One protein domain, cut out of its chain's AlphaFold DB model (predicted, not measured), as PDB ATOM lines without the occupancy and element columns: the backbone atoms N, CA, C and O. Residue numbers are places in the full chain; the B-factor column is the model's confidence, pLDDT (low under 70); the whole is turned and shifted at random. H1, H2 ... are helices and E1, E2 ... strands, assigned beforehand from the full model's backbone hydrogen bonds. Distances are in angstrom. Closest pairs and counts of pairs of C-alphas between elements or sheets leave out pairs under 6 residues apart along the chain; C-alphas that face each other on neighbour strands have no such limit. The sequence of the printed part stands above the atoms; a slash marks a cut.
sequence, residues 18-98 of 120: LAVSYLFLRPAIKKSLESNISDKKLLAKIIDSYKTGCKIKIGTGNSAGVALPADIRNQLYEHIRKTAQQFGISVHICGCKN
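Overview. This is residues 18 to 98 of the 120 residues of an uncharacterized protein of Planctomycetes bacterium GWC2_45_44 (UniProt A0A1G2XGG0). Two separate lobes lie toward the ends of a loose model: a short parallel pair, E1 and E4, packs with the long helix H3 at one end, and the helical hairpin of H1 and H2 is at the other. Between them is the strand hairpin of E2 and E3, and residues 24 to 25 pair with residues 66 to 67 of E3, antiparallel. The printed part has 81 residues, with three named helices and four named strands in the order E1, H1, H2, E2, E3, H3, E4, in two two-stranded sheets; the class is mixed. The radius of gyration of the C-alphas is 14.8 A, and the spans are 43 by 33 by 20 A.

Arrangement. Look first at E1, residues 18 to 20, and E4, residues 90 to 93: they are parallel, at 26 degrees, with N 18 and O 90 2.8 A apart, within hydrogen-bond range. Next find H3, residues 70 to 86: it has 6 pairs of C-alphas within 8 A with E4, the closest being those of Arg 81 and Val 91, 5.8 A apart. E2, residues 55 to 57, and E3, residues 64 to 67, form an antiparallel hairpin, with N 56 and O 65 2.8 A apart. H1, residues 27 to 36, and H2, residues 40 to 48, form a helical hairpin; they only just touch, with 3 pairs of C-alphas within 8 A, the closest Glu 34 and Leu 43 at 6.9 A, at a shallow tilt of 11 degrees, opposite ways. H3 is apart from H1 and H2. Every O i to N i+4 pair is within hydrogen-bond range in H1 and H2, and 12 of 13 in H3.

Along the chain. Find C-alpha 18 at (107.458, 120.265, 99.095), where E1 begins. From C-alpha 70 at (119.447, 134.664, 106.007), H3 runs 24.6 A; H1 measures 14.3 A and H2 11.6 A. E4 ends at C-alpha 93, (113.941, 123.550, 103.582).

Size, cuts and confidence. The farthest C-alphas, of Ser 38 and Gly 88, are 43.2 A apart. The printed part has no cut and no long link. Residues 36 to 42, of which 40 to 42 belong to H2, stand free. Look for pLDDT under 70 at residues 60 to 61.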
ATOM      1  N   LEU A  18     106.609 119.484  99.978       92.62
ATOM      2  CA  LEU A  18     107.458 120.265  99.095       92.62
ATOM      3  C   LEU A  18     108.830 120.458  99.705       92.62
ATOM      4  O   LEU A  18     108.964 120.797 100.875       92.62
ATOM      5  N   ALA A  19     109.850 120.305  98.874       93.06
ATOM      6  CA  ALA A  19     111.205 120.686  99.209       93.06
ATOM      7  C   ALA A  19     111.537 122.019  98.542       93.06
ATOM      8  O   ALA A  19     111.364 122.168  97.333       93.06
ATOM      9  N   VAL A  20     112.036 122.982  99.314       92.31
ATOM     10  CA  VAL A  20     112.311 124.336  98.818       92.31
ATOM     11  C   VAL A  20     113.735 124.786  99.116       92.31
ATOM     12  O   VAL A  20     114.374 124.399 100.097       92.31
ATOM     13  N   SER A  21     114.247 125.624  98.221       89.75
ATOM     14  CA  SER A  21     115.499 126.357  98.370       89.75
ATOM     15  C   SER A  21     115.392 127.657  97.578       89.75
ATOM     16  O   SER A  21     114.717 127.693  96.552       89.75
ATOM     17  N   TYR A  22     116.110 128.691  98.003       86.75
ATOM     18  CA  TYR A  22     116.280 129.917  97.223       86.75
ATOM     19  C   TYR A  22     117.502 129.875  96.305       86.75
ATOM     20  O   TYR A  22     118.380 129.012  96.426       86.75
ATOM     21  N   LEU A  23     117.519 130.820  95.363       86.62
ATOM     22  CA  LEU A  23     118.602 131.013  94.410       86.62
ATOM     23  C   LEU A  23     119.901 131.399  95.133       86.62
ATOM     24  O   LEU A  23     119.901 132.141  96.114       86.62
ATOM     25  N   PHE A  24     121.019 130.919  94.602       90.62
ATOM     26  CA  PHE A  24     122.363 131.290  95.027       90.62
ATOM     27  C   PHE A  24     123.156 131.763  93.813       90.62
ATOM     28  O   PHE A  24     123.063 131.203  92.716       90.62
ATOM     29  N   LEU A  25     123.971 132.786  94.009       93.94
ATOM     30  CA  LEU A  25     124.778 133.373  92.961       93.94
ATOM     31  C   LEU A  25     126.114 132.635  92.854       93.94
ATOM     32  O   LEU A  25     126.971 132.724  93.734       93.94
ATOM     33  N   ARG A  26     126.302 131.893  91.761       92.56
ATOM     34  CA  ARG A  26     127.592 131.276  91.417       92.56
ATOM     35  C   ARG A  26     128.476 132.258  90.638       92.56
ATOM     36  O   ARG A  26     127.933 133.039  89.854       92.56
ATOM     37  N   PRO A  27     129.817 132.167  90.734       92.00
ATOM     38  CA  PRO A  27     130.724 133.066  90.013       92.00
ATOM     39  C   PRO A  27     130.486 133.130  88.496       92.00
ATOM     40  O   PRO A  27     130.456 134.217  87.926       92.00
ATOM     41  N   ALA A  28     130.247 131.987  87.843       92.44
ATOM     42  CA  ALA A  28     129.968 131.947  86.404       92.44
ATOM     43  C   ALA A  28     128.655 132.661  86.034       92.44
ATOM     44  O   ALA A  28     128.593 133.360  85.025       92.44
ATOM     45  N   ILE A  29     127.626 132.540  86.883       93.44
ATOM     46  CA  ILE A  29     126.348 133.236  86.696       93.44
ATOM     47  C   ILE A  29     126.532 134.739  86.911       93.44
ATOM     48  O   ILE A  29     126.095 135.514  86.070       93.44
ATOM     49  N   LYS A  30     127.252 135.158  87.963       94.62
ATOM     50  CA  LYS A  30     127.607 136.569  88.191       94.62
ATOM     51  C   LYS A  30     128.290 137.177  86.965       94.62
ATOM     52  O   LYS A  30     127.828 138.194  86.463       94.62
ATOM     53  N   LYS A  31     129.313 136.500  86.433       96.00
ATOM     54  CA  LYS A  31     130.039 136.944  85.235       96.00
ATOM     55  C   LYS A  31     129.126 137.050  84.010       96.00
ATOM     56  O   LYS A  31     129.233 138.004  83.242       96.00
ATOM     57  N   SER A  32     128.224 136.086  83.828       96.94
ATOM     58  CA  SER A  32     127.246 136.119  82.737       96.94
ATOM     59  C   SER A  32     126.290 137.309  82.864       96.94
ATOM     60  O   SER A  32     126.103 138.040  81.894       96.94
ATOM     61  N   LEU A  33     125.747 137.559  84.061       96.56
ATOM     62  CA  LEU A  33     124.871 138.705  84.325       96.56
ATOM     63  C   LEU A  33     125.593 140.030  84.049       96.56
ATOM     64  O   LEU A  33     125.050 140.893  83.366       96.56
ATOM     65  N   GLU A  34     126.836 140.166  84.512       96.56
ATOM     66  CA  GLU A  34     127.666 141.357  84.284       96.56
ATOM     67  C   GLU A  34     127.952 141.614  82.797       96.56
ATOM     68  O   GLU A  34     128.057 142.770  82.386       96.56
ATOM     69  N   SER A  35     128.046 140.548  81.997       97.75
ATOM     70  CA  SER A  35     128.347 140.626  80.562       97.75
ATOM     71  C   SER A  35     127.112 140.903  79.702       97.75
ATOM     72  O   SER A  35     127.233 141.532  78.657       97.75
ATOM     73  N   ASN A  36     125.933 140.433  80.122       98.00
ATOM     74  CA  ASN A  36     124.728 140.431  79.283       98.00
ATOM     75  C   ASN A  36     123.653 141.437  79.720       98.00
ATOM     76  O   ASN A  36     122.780 141.769  78.924       98.00
ATOM     77  N   ILE A  37     123.689 141.945  80.957       97.81
ATOM     78  CA  ILE A  37     122.735 142.963  81.414       97.81
ATOM     79  C   ILE A  37     123.318 144.357  81.161       97.81
ATOM     80  O   ILE A  37     124.211 144.835  81.869       97.81
ATOM     81  N   SER A  38     122.783 145.032  80.142       97.88
ATOM     82  CA  SER A  38     123.173 146.403  79.790       97.88
ATOM     83  C   SER A  38     122.661 147.439  80.797       97.88
ATOM     84  O   SER A  38     123.361 148.416  81.067       97.88
ATOM     85  N   ASP A  39     121.483 147.218  81.397       98.31
ATOM     86  CA  ASP A  39     120.940 148.085  82.450       98.31
ATOM     87  C   ASP A  39     121.758 147.952  83.743       98.31
ATOM     88  O   ASP A  39     121.638 146.992  84.509       98.31
ATOM     89  N   LYS A  40     122.589 148.963  84.010       97.06
ATOM     90  CA  LYS A  40     123.480 148.987  85.175       97.06
ATOM     91  C   LYS A  40     122.743 149.130  86.502       97.06
ATOM     92  O   LYS A  40     123.236 148.613  87.501       97.06
ATOM     93  N   LYS A  41     121.573 149.780  86.532       97.88
ATOM     94  CA  LYS A  41     120.780 149.915  87.764       97.88
ATOM     95  C   LYS A  41     120.161 148.574  88.137       97.88
ATOM     96  O   LYS A  41     120.242 148.165  89.295       97.88
ATOM     97  N   LEU A  42     119.601 147.867  87.155       97.56
ATOM     98  CA  LEU A  42     119.072 146.521  87.356       97.56
ATOM     99  C   LEU A  42     120.176 145.541  87.765       97.56
ATOM    100  O   LEU A  42     120.013 144.812  88.743       97.56
ATOM    101  N   LEU A  43     121.310 145.553  87.058       97.81
ATOM    102  CA  LEU A  43     122.449 144.696  87.382       97.81
ATOM    103  C   LEU A  43     122.933 144.933  88.818       97.81
ATOM    104  O   LEU A  43     123.073 143.971  89.571       97.81
ATOM    105  N   ALA A  44     123.134 146.195  89.211       97.25
ATOM    106  CA  ALA A  44     123.536 146.539  90.570       97.25
ATOM    107  C   ALA A  44     122.519 146.024  91.594       97.25
ATOM    108  O   ALA A  44     122.907 145.358  92.544       97.25
ATOM    109  N   LYS A  45     121.214 146.220  91.361       96.38
ATOM    110  CA  LYS A  45     120.156 145.712  92.251       96.38
ATOM    111  C   LYS A  45     120.227 144.192  92.441       96.38
ATOM    112  O   LYS A  45     120.085 143.706  93.565       96.38
ATOM    113  N   ILE A  46     120.456 143.440  91.363       95.12
ATOM    114  CA  ILE A  46     120.576 141.976  91.423       95.12
ATOM    115  C   ILE A  46     121.822 141.574  92.209       95.12
ATOM    116  O   ILE A  46     121.710 140.796  93.149       95.12
ATOM    117  N   ILE A  47     122.999 142.090  91.843       95.75
ATOM    118  CA  ILE A  47     124.270 141.685  92.461       95.75
ATOM    119  C   ILE A  47     124.341 142.119  93.929       95.75
ATOM    120  O   ILE A  47     124.780 141.344  94.782       95.75
ATOM    121  N   ASP A  48     123.855 143.318  94.243       95.94
ATOM    122  CA  ASP A  48     123.938 143.898  95.581       95.94
ATOM    123  C   ASP A  48     123.077 143.153  96.597       95.94
ATOM    124  O   ASP A  48     123.452 143.074  97.765       95.94
ATOM    125  N   SER A  49     122.004 142.501  96.142       94.88
ATOM    126  CA  SER A  49     121.164 141.636  96.978       94.88
ATOM    127  C   SER A  49     121.934 140.455  97.593       94.88
ATOM    128  O   SER A  49     121.485 139.882  98.580       94.88
ATOM    129  N   TYR A  50     123.099 140.093  97.043       95.38
ATOM    130  CA  TYR A  50     123.939 138.994  97.532       95.38
ATOM    131  C   TYR A  50     125.176 139.464  98.315       95.38
ATOM    132  O   TYR A  50     125.918 138.622  98.815       95.38
ATOM    133  N   LYS A  51     125.434 140.777  98.441       92.38
ATOM    134  CA  LYS A  51     126.675 141.302  99.054       92.38
ATOM    135  C   LYS A  51     126.874 140.865 100.506       92.38
ATOM    136  O   LYS A  51     127.996 140.567 100.899       92.38
ATOM    137  N   THR A  52     125.796 140.820 101.284       92.44
ATOM    138  CA  THR A  52     125.789 140.393 102.695       92.44
ATOM    139  C   THR A  52     125.338 138.938 102.861       92.44
ATOM    140  O   THR A  52     125.014 138.492 103.959       92.44
ATOM    141  N   GLY A  53     125.292 138.197 101.753       90.81
ATOM    142  CA  GLY A  53     124.916 136.797 101.712       90.81
ATOM    143  C   GLY A  53     125.963 135.863 102.315       90.81
ATOM    144  O   GLY A  53     127.142 136.202 102.431       90.81
ATOM    145  N   CYS A  54     125.549 134.643 102.658       90.38
ATOM    146  CA  CYS A  54     126.465 133.617 103.147       90.38
ATOM    147  C   CYS A  54     127.062 132.803 101.990       90.38
ATOM    148  O   CYS A  54     126.415 132.542 100.968       90.38
ATOM    149  N   LYS A  55     128.320 132.378 102.143       90.69
ATOM    150  CA  LYS A  55     128.959 131.469 101.188       90.69
ATOM    151  C   LYS A  55     128.477 130.048 101.454       90.69
ATOM    152  O   LYS A  55     128.710 129.505 102.528       90.69
ATOM    153  N   ILE A  56     127.887 129.428 100.442       88.81
ATOM    154  CA  ILE A  56     127.409 128.049 100.502       88.81
ATOM    155  C   ILE A  56     128.292 127.148  99.642       88.81
ATOM    156  O   ILE A  56     128.690 127.516  98.531       88.81
ATOM    157  N   LYS A  57     128.604 125.953 100.146       84.88
ATOM    158  CA  LYS A  57     129.205 124.884  99.338       84.88
ATOM    159  C   LYS A  57     128.105 124.216  98.525       84.88
ATOM    160  O   LYS A  57     126.992 124.055  99.017       84.88
ATOM    161  N   ILE A  58     128.394 123.845  97.279       79.81
ATOM    162  CA  ILE A  58     127.387 123.221  96.419       79.81
ATOM    163  C   ILE A  58     127.931 121.937  95.802       79.81
ATOM    164  O   ILE A  58     128.840 121.984  94.981       79.81
ATOM    165  N   GLY A  59     127.315 120.803  96.139       74.12
ATOM    166  CA  GLY A  59     127.726 119.494  95.632       74.12
ATOM    167  C   GLY A  59     129.084 119.049  96.178       74.12
ATOM    168  O   GLY A  59     129.462 119.406  97.293       74.12
ATOM    169  N   THR A  60     129.804 118.249  95.391       66.69
ATOM    170  CA  THR A  60     131.141 117.741  95.716       66.69
ATOM    171  C   THR A  60     132.236 118.643  95.122       66.69
ATOM    172  O   THR A  60     132.082 119.207  94.038       66.69
ATOM    173  N   GLY A  61     133.354 118.809  95.842       68.38
ATOM    174  CA  GLY A  61     134.510 119.617  95.417       68.38
ATOM    175  C   GLY A  61     134.491 121.089  95.868       68.38
ATOM    176  O   GLY A  61     133.766 121.473  96.783       68.38
ATOM    177  N   ASN A  62     135.303 121.934  95.216       73.69
ATOM    178  CA  ASN A  62     135.490 123.359  95.557       73.69
ATOM    179  C   ASN A  62     134.405 124.296  94.979       73.69
ATOM    180  O   ASN A  62     134.616 125.506  94.867       73.69
ATOM    181  N   SER A  63     133.244 123.761  94.590       81.75
ATOM    182  CA  SER A  63     132.154 124.574  94.047       81.75
ATOM    183  C   SER A  63     131.412 125.312  95.161       81.75
ATOM    184  O   SER A  63     131.011 124.728  96.170       81.75
ATOM    185  N   ALA A  64     131.221 126.616  94.975       88.94
ATOM    186  CA  ALA A  64     130.552 127.477  95.938       88.94
ATOM    187  C   ALA A  64     129.664 128.516  95.245       88.94
ATOM    188  O   ALA A  64     129.873 128.880  94.084       88.94
ATOM    189  N   GLY A  65     128.681 129.007  95.989       91.81
ATOM    190  CA  GLY A  65     127.853 130.147  95.620       91.81
ATOM    191  C   GLY A  65     127.625 131.056  96.818       91.81
ATOM    192  O   GLY A  65     128.041 130.744  97.933       91.81
ATOM    193  N   VAL A  66     126.964 132.180  96.579       94.81
ATOM    194  CA  VAL A  66     126.528 133.103  97.628       94.81
ATOM    195  C   VAL A  66     125.009 133.049  97.699       94.81
ATOM    196  O   VAL A  66     124.343 133.310  96.700       94.81
ATOM    197  N   ALA A  67     124.457 132.647  98.838       94.44
ATOM    198  CA  ALA A  67     123.016 132.697  99.062       94.44
ATOM    199  C   ALA A  67     122.583 134.128  99.396       94.44
ATOM    200  O   ALA A  67     123.401 134.948  99.800       94.44
ATOM    201  N   LEU A  68     121.290 134.427  99.266       94.94
ATOM    202  CA  LEU A  68     120.740 135.657  99.837       94.94
ATOM    203  C   LEU A  68     120.943 135.693 101.368       94.94
ATOM    204  O   LEU A  68     121.048 134.630 101.998       94.94
ATOM    205  N   PRO A  69     120.961 136.889 101.979       94.56
ATOM    206  CA  PRO A  69     120.948 137.057 103.431       94.56
ATOM    207  C   PRO A  69     119.901 136.175 104.128       94.56
ATOM    208  O   PRO A  69     118.831 135.886 103.579       94.56
ATOM    209  N   ALA A  70     120.248 135.672 105.314       94.00
ATOM    210  CA  ALA A  70     119.447 134.664 106.007       94.00
ATOM    211  C   ALA A  70     118.070 135.190 106.438       94.00
ATOM    212  O   ALA A  70     117.079 134.476 106.330       94.00
ATOM    213  N   ASP A  71     117.997 136.449 106.859       94.38
ATOM    214  CA  ASP A  71     116.763 137.166 107.181       94.38
ATOM    215  C   ASP A  71     115.805 137.225 105.982       94.38
ATOM    216  O   ASP A  71     114.635 136.860 106.113       94.38
ATOM    217  N   ILE A  72     116.316 137.575 104.796       94.00
ATOM    218  CA  ILE A  72     115.531 137.604 103.556       94.00
ATOM    219  C   ILE A  72     115.030 136.198 103.220       94.00
ATOM    220  O   ILE A  72     113.844 136.002 102.956       94.00
ATOM    221  N   ARG A  73     115.911 135.189 103.262       94.94
ATOM    222  CA  ARG A  73     115.514 133.797 103.000       94.94
ATOM    223  C   ARG A  73     114.457 133.307 103.985       94.94
ATOM    224  O   ARG A  73     113.487 132.703 103.544       94.94
ATOM    225  N   ASN A  74     114.605 133.588 105.278       94.81
ATOM    226  CA  ASN A  74     113.639 133.202 106.305       94.81
ATOM    227  C   ASN A  74     112.259 133.803 106.045       94.81
ATOM    228  O   ASN A  74     111.277 133.068 106.022       94.81
ATOM    229  N   GLN A  75     112.178 135.108 105.772       94.94
ATOM    230  CA  GLN A  75     110.906 135.764 105.439       94.94
ATOM    231  C   GLN A  75     110.225 135.101 104.239       94.94
ATOM    232  O   GLN A  75     109.024 134.827 104.251       94.94
ATOM    233  N   LEU A  76     111.012 134.803 103.209       93.94
ATOM    234  CA  LEU A  76     110.521 134.198 101.987       93.94
ATOM    235  C   LEU A  76     110.127 132.715 102.162       93.94
ATOM    236  O   LEU A  76     109.160 132.265 101.547       93.94
ATOM    237  N   TYR A  77     110.835 131.942 102.991       95.00
ATOM    238  CA  TYR A  77     110.454 130.563 103.327       95.00
ATOM    239  C   TYR A  77     109.195 130.517 104.193       95.00
ATOM    240  O   TYR A  77     108.326 129.683 103.951       95.00
ATOM    241  N   GLU A  78     109.059 131.430 105.154       95.25
ATOM    242  CA  GLU A  78     107.857 131.544 105.983       95.25
ATOM    243  C   GLU A  78     106.625 131.911 105.159       95.25
ATOM    244  O   GLU A  78     105.545 131.363 105.379       95.25
ATOM    245  N   HIS A  79     106.781 132.785 104.160       94.75
ATOM    246  CA  HIS A  79     105.706 133.062 103.214       94.75
ATOM    247  C   HIS A  79     105.262 131.790 102.476       94.75
ATOM    248  O   HIS A  79     104.075 131.470 102.484       94.75
ATOM    249  N   ILE A  80     106.209 131.017 101.923       95.31
ATOM    250  CA  ILE A  80     105.899 129.746 101.249       95.31
ATOM    251  C   ILE A  80     105.224 128.757 102.206       95.31
ATOM    252  O   ILE A  80     104.226 128.149 101.831       95.31
ATOM    253  N   ARG A  81     105.740 128.595 103.432       95.62
ATOM    254  CA  ARG A  81     105.165 127.694 104.446       95.62
ATOM    255  C   ARG A  81     103.707 128.028 104.725       95.62
ATOM    256  O   ARG A  81     102.864 127.139 104.652       95.62
ATOM    257  N   LYS A  82     103.411 129.303 104.996       96.19
ATOM    258  CA  LYS A  82     102.047 129.767 105.281       96.19
ATOM    259  C   LYS A  82     101.106 129.507 104.111       96.19
ATOM    260  O   LYS A  82     100.004 129.019 104.330       96.19
ATOM    261  N   THR A  83     101.546 129.786 102.887       96.12
ATOM    262  CA  THR A  83     100.751 129.515 101.685       96.12
ATOM    263  C   THR A  83     100.524 128.016 101.483       96.12
ATOM    264  O   THR A  83      99.387 127.586 101.348       96.12
ATOM    265  N   ALA A  84     101.571 127.195 101.523       96.56
ATOM    266  CA  ALA A  84     101.471 125.751 101.308       96.56
ATOM    267  C   ALA A  84     100.596 125.051 102.363       96.56
ATOM    268  O   ALA A  84      99.848 124.125 102.039       96.56
ATOM    269  N   GLN A  85     100.631 125.528 103.612       96.44
ATOM    270  CA  GLN A  85      99.816 124.994 104.701       96.44
ATOM    271  C   GLN A  85      98.311 125.114 104.424       96.44
ATOM    272  O   GLN A  85      97.559 124.218 104.804       96.44
ATOM    273  N   GLN A  86      97.869 126.160 103.713       96.56
ATOM    274  CA  GLN A  86      96.461 126.335 103.319       96.56
ATOM    275  C   GLN A  86      95.957 125.201 102.413       96.56
ATOM    276  O   GLN A  86      94.765 124.909 102.401       96.56
ATOM    277  N   PHE A  87      96.867 124.529 101.706       96.75
ATOM    278  CA  PHE A  87      96.578 123.404 100.815       96.75
ATOM    279  C   PHE A  87      96.944 122.044 101.436       96.75
ATOM    280  O   PHE A  87      96.951 121.021 100.751       96.75
ATOM    281  N   GLY A  88      97.268 122.007 102.735       96.75
ATOM    282  CA  GLY A  88      97.663 120.781 103.433       96.75
ATOM    283  C   GLY A  88      99.021 120.225 102.991       96.75
ATOM    284  O   GLY A  88      99.247 119.019 103.097       96.75
ATOM    285  N   ILE A  89      99.912 121.082 102.482       97.06
ATOM    286  CA  ILE A  89     101.255 120.703 102.036       97.06
ATOM    287  C   ILE A  89     102.287 121.087 103.102       97.06
ATOM    288  O   ILE A  89     102.383 122.245 103.507       97.06
ATOM    289  N   SER A  90     103.106 120.125 103.531       94.94
ATOM    290  CA  SER A  90     104.267 120.378 104.393       94.94
ATOM    291  C   SER A  90     105.468 120.858 103.577       94.94
ATOM    292  O   SER A  90     105.726 120.352 102.489       94.94
ATOM    293  N   VAL A  91     106.231 121.816 104.101       94.25
ATOM    294  CA  VAL A  91     107.394 122.392 103.408       94.25
ATOM    295  C   VAL A  91     108.676 122.075 104.170       94.25
ATOM    296  O   VAL A  91     108.797 122.419 105.344       94.25
ATOM    297  N   HIS A  92     109.642 121.487 103.468       94.38
ATOM    298  CA  HIS A  92     110.980 121.160 103.947       94.38
ATOM    299  C   HIS A  92     112.016 122.073 103.297       94.38
ATOM    300  O   HIS A  92     112.099 122.165 102.067       94.38
ATOM    301  N   ILE A  93     112.846 122.729 104.102       92.94
ATOM    302  CA  ILE A  93     113.941 123.550 103.582       92.94
ATOM    303  C   ILE A  93     115.168 122.660 103.351       92.94
ATOM    304  O   ILE A  93     115.514 121.805 104.159       92.94
ATOM    305  N   CYS A  94     115.869 122.859 102.232       89.38
ATOM    306  CA  CYS A  94     117.119 122.151 101.952       89.38
ATOM    307  C   CYS A  94     118.254 122.561 102.899       89.38
ATOM    308  O   CYS A  94     118.972 123.523 102.612       89.38
ATOM    309  N   GLY A  95     118.483 121.778 103.959       88.81
ATOM    310  CA  GLY A  95     119.603 121.959 104.888       88.81
ATOM    311  C   GLY A  95     120.977 121.894 104.216       88.81
ATOM    312  O   GLY A  95     121.858 122.678 104.547       88.81
ATOM    313  N   CYS A  96     121.157 121.077 103.168       84.25
ATOM    314  CA  CYS A  96     122.436 120.998 102.441       84.25
ATOM    315  C   CYS A  96     122.882 122.342 101.834       84.25
ATOM    316  O   CYS A  96     124.075 122.567 101.650       84.25
ATOM    317  N   LYS A  97     121.929 123.217 101.487       86.06
ATOM    318  CA  LYS A  97     122.178 124.537 100.875       86.06
ATOM    319  C   LYS A  97     121.875 125.704 101.817       86.06
ATOM    320  O   LYS A  97     122.130 126.845 101.451       86.06
ATOM    321  N   ASN A  98     121.300 125.428 102.984       89.62
ATOM    322  CA  ASN A  98     120.816 126.419 103.944       89.62
ATOM    323  C   ASN A  98     121.177 125.988 105.375       89.62
ATOM    324  O   ASN A  98     120.355 126.100 106.281       89.62
TER     325      ASN A  98